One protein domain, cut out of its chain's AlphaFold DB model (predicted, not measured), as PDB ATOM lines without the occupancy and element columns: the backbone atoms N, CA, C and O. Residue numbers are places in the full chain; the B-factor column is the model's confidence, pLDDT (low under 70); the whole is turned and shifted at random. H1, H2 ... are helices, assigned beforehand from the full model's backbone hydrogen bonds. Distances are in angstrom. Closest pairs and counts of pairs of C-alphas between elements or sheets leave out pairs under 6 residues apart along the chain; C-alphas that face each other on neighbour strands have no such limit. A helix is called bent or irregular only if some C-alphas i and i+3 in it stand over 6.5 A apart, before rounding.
ATOM      1  N   SER A  53      50.008  10.366 -39.686       54.34
ATOM      2  CA  SER A  53      51.326  10.671 -39.144       54.34
ATOM      3  C   SER A  53      51.399   9.968 -37.802       54.34
ATOM      4  O   SER A  53      50.489  10.117 -36.993       54.34
ATOM      5  N   VAL A  54      52.423   9.140 -37.615       53.66
ATOM      6  CA  VAL A  54      52.573   8.262 -36.445       53.66
ATOM      7  C   VAL A  54      52.325   9.048 -35.143       53.66
ATOM      8  O   VAL A  54      51.668   8.565 -34.231       53.66
ATOM      9  N   GLU A  55      52.701  10.331 -35.130       56.25
ATOM     10  CA  GLU A  55      52.442  11.308 -34.065       56.25
ATOM     11  C   GLU A  55      50.956  11.568 -33.738       56.25
ATOM     12  O   GLU A  55      50.628  11.765 -32.573       56.25
ATOM     13  N   SER A  56      50.049  11.547 -34.718       59.66
ATOM     14  CA  SER A  56      48.602  11.742 -34.524       59.66
ATOM     15  C   SER A  56      47.923  10.512 -33.931       59.66
ATOM     16  O   SER A  56      46.966  10.659 -33.174       59.66
ATOM     17  N   GLY A  57      48.410   9.312 -34.269       60.44
ATOM     18  CA  GLY A  57      47.918   8.065 -33.677       60.44
ATOM     19  C   GLY A  57      48.189   8.027 -32.174       60.44
ATOM     20  O   GLY A  57      47.299   7.714 -31.393       60.44
ATOM     21  N   HIS A  58      49.370   8.501 -31.769       74.19
ATOM     22  CA  HIS A  58      49.800   8.504 -30.370       74.19
ATOM     23  C   HIS A  58      49.014   9.438 -29.440       74.19
ATOM     24  O   HIS A  58      49.091   9.293 -28.222       74.19
ATOM     25  N   VAL A  59      48.260  10.405 -29.975       81.75
ATOM     26  CA  VAL A  59      47.468  11.339 -29.152       81.75
ATOM     27  C   VAL A  59      46.357  10.611 -28.386       81.75
ATOM     28  O   VAL A  59      45.981  11.055 -27.300       81.75
ATOM     29  N   PHE A  60      45.869   9.490 -28.921       86.00
ATOM     30  CA  PHE A  60      44.790   8.697 -28.331       86.00
ATOM     31  C   PHE A  60      45.280   7.434 -27.612       86.00
ATOM     32  O   PHE A  60      44.468   6.755 -26.996       86.00
ATOM     33  N   ASP A  61      46.591   7.159 -27.587       86.00
ATOM     34  CA  ASP A  61      47.178   5.983 -26.913       86.00
ATOM     35  C   ASP A  61      46.931   5.956 -25.392       86.00
ATOM     36  O   ASP A  61      47.136   4.936 -24.735       86.00
ATOM     37  N   CYS A  62      46.522   7.083 -24.801       89.81
ATOM     38  CA  CYS A  62      46.109   7.149 -23.400       89.81
ATOM     39  C   CYS A  62      44.697   6.597 -23.144       89.81
ATOM     40  O   CYS A  62      44.312   6.501 -21.979       89.81
ATOM     41  N   LEU A  63      43.955   6.258 -24.201       90.69
ATOM     42  CA  LEU A  63      42.598   5.721 -24.177       90.69
ATOM     43  C   LEU A  63      42.597   4.276 -24.693       90.69
ATOM     44  O   LEU A  63      43.286   3.967 -25.669       90.69
ATOM     45  N   SER A  64      41.793   3.407 -24.077       91.31
ATOM     46  CA  SER A  64      41.529   2.065 -24.615       91.31
ATOM     47  C   SER A  64      40.721   2.122 -25.913       91.31
ATOM     48  O   SER A  64      40.095   3.138 -26.216       91.31
ATOM     49  N   ASP A  65      40.687   1.021 -26.667       89.06
ATOM     50  CA  ASP A  65      39.902   0.934 -27.905       89.06
ATOM     51  C   ASP A  65      38.414   1.253 -27.653       89.06
ATOM     52  O   ASP A  65      37.793   1.987 -28.420       89.06
ATOM     53  N   GLU A  66      37.856   0.790 -26.528       93.38
ATOM     54  CA  GLU A  66      36.473   1.085 -26.128       93.38
ATOM     55  C   GLU A  66      36.265   2.565 -25.755       93.38
ATOM     56  O   GLU A  66      35.218   3.155 -26.041       93.38
ATOM     57  N   GLU A  67      37.254   3.189 -25.109       92.56
ATOM     58  CA  GLU A  67      37.219   4.617 -24.773       92.56
ATOM     59  C   GLU A  67      37.334   5.491 -26.028       92.56
ATOM     60  O   GLU A  67      36.660   6.520 -26.125       92.56
ATOM     61  N   GLN A  68      38.137   5.072 -27.009       91.88
ATOM     62  CA  GLN A  68      38.244   5.733 -28.309       91.88
ATOM     63  C   GLN A  68      36.944   5.620 -29.111       91.88
ATOM     64  O   GLN A  68      36.491   6.619 -29.673       91.88
ATOM     65  N   GLU A  69      36.304   4.446 -29.117       92.69
ATOM     66  CA  GLU A  69      34.990   4.249 -29.743       92.69
ATOM     67  C   GLU A  69      33.939   5.163 -29.098       92.69
ATOM     68  O   GLU A  69      33.265   5.934 -29.784       92.69
ATOM     69  N   THR A  70      33.892   5.187 -27.764       94.50
ATOM     70  CA  THR A  70      32.986   6.067 -27.011       94.50
ATOM     71  C   THR A  70      33.234   7.545 -27.326       94.50
ATOM     72  O   THR A  70      32.293   8.318 -27.524       94.50
ATOM     73  N   LEU A  71      34.499   7.971 -27.378       94.69
ATOM     74  CA  LEU A  71      34.861   9.342 -27.726       94.69
ATOM     75  C   LEU A  71      34.402   9.695 -29.146       94.69
ATOM     76  O   LEU A  71      33.849  10.777 -29.352       94.69
ATOM     77  N   SER A  72      34.596   8.785 -30.102       93.44
ATOM     78  CA  SER A  72      34.154   8.957 -31.486       93.44
ATOM     79  C   SER A  72      32.643   9.187 -31.565       93.44
ATOM     80  O   SER A  72      32.205  10.172 -32.162       93.44
ATOM     81  N   GLU A  73      31.843   8.354 -30.892       95.94
ATOM     82  CA  GLU A  73      30.382   8.504 -30.853       95.94
ATOM     83  C   GLU A  73      29.942   9.847 -30.245       95.94
ATOM     84  O   GLU A  73      29.005  10.495 -30.721       95.94
ATOM     85  N   LEU A  74      30.610  10.289 -29.175       95.50
ATOM     86  CA  LEU A  74      30.304  11.567 -28.533       95.50
ATOM     87  C   LEU A  74      30.618  12.754 -29.447       95.50
ATOM     88  O   LEU A  74      29.807  13.679 -29.545       95.50
ATOM     89  N   LEU A  75      31.770  12.729 -30.121       95.94
ATOM     90  CA  LEU A  75      32.164  13.772 -31.068       95.94
ATOM     91  C   LEU A  75      31.222  13.814 -32.275       95.94
ATOM     92  O   LEU A  75      30.808  14.899 -32.675       95.94
ATOM     93  N   GLU A  76      30.818  12.661 -32.809       95.00
ATOM     94  CA  GLU A  76      29.863  12.586 -33.918       95.00
ATOM     95  C   GLU A  76      28.510  13.202 -33.542       95.00
ATOM     96  O   GLU A  76      27.980  14.056 -34.259       95.00
ATOM     97  N   ARG A  77      27.976  12.853 -32.367       95.88
ATOM     98  CA  ARG A  77      26.726  13.439 -31.859       95.88
ATOM     99  C   ARG A  77      26.811  14.955 -31.702       95.88
ATOM    100  O   ARG A  77      25.834  15.649 -31.987       95.88
ATOM    101  N   LEU A  78      27.952  15.470 -31.241       94.75
ATOM    102  CA  LEU A  78      28.181  16.912 -31.129       94.75
ATOM    103  C   LEU A  78      28.237  17.583 -32.501       94.75
ATOM    104  O   LEU A  78      27.592  18.615 -32.676       94.75
ATOM    105  N   THR A  79      28.937  16.990 -33.471       93.38
ATOM    106  CA  THR A  79      28.997  17.495 -34.851       93.38
ATOM    107  C   THR A  79      27.596  17.627 -35.441       93.38
ATOM    108  O   THR A  79      27.213  18.724 -35.845       93.38
ATOM    109  N   VAL A  80      26.788  16.563 -35.381       94.06
ATOM    110  CA  VAL A  80      25.403  16.573 -35.885       94.06
ATOM    111  C   VAL A  80      24.565  17.652 -35.195       94.06
ATOM    112  O   VAL A  80      23.780  18.352 -35.838       94.06
ATOM    113  N   HIS A  81      24.725  17.819 -33.880       93.56
ATOM    114  CA  HIS A  81      23.982  18.833 -33.141       93.56
ATOM    115  C   HIS A  81      24.371  20.259 -33.556       93.56
ATOM    116  O   HIS A  81      23.490  21.086 -33.792       93.56
ATOM    117  N   VAL A  82      25.670  20.543 -33.679       93.00
ATOM    118  CA  VAL A  82      26.177  21.862 -34.090       93.00
ATOM    119  C   VAL A  82      25.751  22.200 -35.517       93.00
ATOM    120  O   VAL A  82      25.315  23.323 -35.767       93.00
ATOM    121  N   GLU A  83      25.814  21.241 -36.441       88.06
ATOM    122  CA  GLU A  83      25.332  21.418 -37.816       88.06
ATOM    123  C   GLU A  83      23.828  21.735 -37.856       88.06
ATOM    124  O   GLU A  83      23.398  22.626 -38.595       88.06
ATOM    125  N   GLY A  84      23.031  21.076 -37.007       88.12
ATOM    126  CA  GLY A  84      21.610  21.385 -36.835       88.12
ATOM    127  C   GLY A  84      21.363  22.816 -36.348       88.12
ATOM    128  O   GLY A  84      20.551  23.534 -36.931       88.12
ATOM    129  N   LEU A  85      22.115  23.273 -35.340       87.56
ATOM    130  CA  LEU A  85      22.011  24.646 -34.829       87.56
ATOM    131  C   LEU A  85      22.359  25.689 -35.901       87.56
ATOM    132  O   LEU A  85      21.663  26.696 -36.025       87.56
ATOM    133  N   GLN A  86      23.395  25.447 -36.711       77.38
ATOM    134  CA  GLN A  86      23.762  26.341 -37.816       77.38
ATOM    135  C   GLN A  86      22.656  26.434 -38.874       77.38
ATOM    136  O   GLN A  86      22.369  27.521 -39.378       77.38
ATOM    137  N   ALA A  87      22.004  25.311 -39.185       74.38
ATOM    138  CA  ALA A  87      20.889  25.282 -40.126       74.38
ATOM    139  C   ALA A  87      19.662  26.050 -39.610       74.38
ATOM    140  O   ALA A  87      18.922  26.620 -40.412       74.38
ATOM    141  N   ASP A  88      19.438  26.077 -38.296       72.81
ATOM    142  CA  ASP A  88      18.318  26.801 -37.693       72.81
ATOM    143  C   ASP A  88      18.596  28.306 -37.579       72.81
ATOM    144  O   ASP A  88      17.730  29.110 -37.926       72.81
ATOM    145  N   MET A  89      19.827  28.704 -37.242       68.50
ATOM    146  CA  MET A  89      20.248  30.114 -37.272       68.50
ATOM    147  C   MET A  89      20.172  30.718 -38.685       68.50
ATOM    148  O   MET A  89      19.732  31.853 -38.853       68.50
ATOM    149  N   ALA A  90      20.517  29.946 -39.723       63.06
ATOM    150  CA  ALA A  90      20.413  30.392 -41.115       63.06
ATOM    151  C   ALA A  90      18.962  30.627 -41.586       63.06
ATOM    152  O   ALA A  90      18.743  31.355 -42.555       63.06
ATOM    153  N   LYS A  91      17.962  30.025 -40.922       60.97
ATOM    154  CA  LYS A  91      16.536  30.238 -41.229       60.97
ATOM    155  C   LYS A  91      15.980  31.502 -40.572       60.97
ATOM    156  O   LYS A  91      15.086  32.117 -41.145       60.97
ATOM    157  N   GLU A  92      16.496  31.899 -39.406       58.19
ATOM    158  CA  GLU A  92      16.066  33.121 -38.704       58.19
ATOM    159  C   GLU A  92      16.655  34.410 -39.300       58.19
ATOM    160  O   GLU A  92      16.022  35.460 -39.217       58.19
TER     161      GLU A  92
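AT A GLANCE: This is residues 53 to 92 of the 146 residues of the protein "MarR family transcriptional regulator" of Listeria fleischmannii FSL S10-1203 (UniProt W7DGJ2). Picture an L: one long helix, H2, makes the long limb, and a short helix, H1, joined by a small turn of chain, makes the short limb at the end where H2 begins. The long limb sticks out alone through residues 72 to 92 of H2, and residues 53 to 59, of which 54 to 59 belong to H1, stand free too. The printed part has 40 residues with two named helices, H1 then H2, and no named strand; its class is all helix. The whole is extended, with a radius of gyration of the C-alphas of 14.9 A, and its C-alphas span 43 by 22 by 10 A, only just flat.

HOW THE PARTS SIT: Start at H1, residues 54 to 60, and go on to H2, residues 65 to 92. Their lines stand about perpendicular, at 86 degrees. The two helices are close but not clearly touching, with 1 pair of C-alphas within 8 A: look at Phe 60 and Gln 68, the closest, 7.2 A apart. Their centres are 22.4 A apart. In the backbone, 1 of 3 O i to N i+4 pairs of H1 is within hydrogen-bond range, beside 3 of 4 O i to N i+3 pairs; in H2 it is 23 of 24 O i to N i+4 pairs.

IN THESE COORDINATES: Find C-alpha 54 at (52.573, 8.262, -36.445); from there H1 runs to C-alpha 60. H1 is neither bent nor irregular, but only just: C-alphas 57 and 60 are 6.2 A apart. Next find C-alpha 65 at (39.902, 0.934, -27.905), where H2 begins; it runs 41.5 A to C-alpha 92 at (16.066, 33.121, -38.704).

THE WHOLE: The C-alphas of Val 54 and Glu 92, the two farthest apart, are 44.2 A apart. The printed part has no cut, and the link from H1 to H2, 4 residues, is tight. Read the B-factor column for confidence: the mean pLDDT of the printed part is 82.8, and residues 53 to 57 and 89 to 92 are under 70.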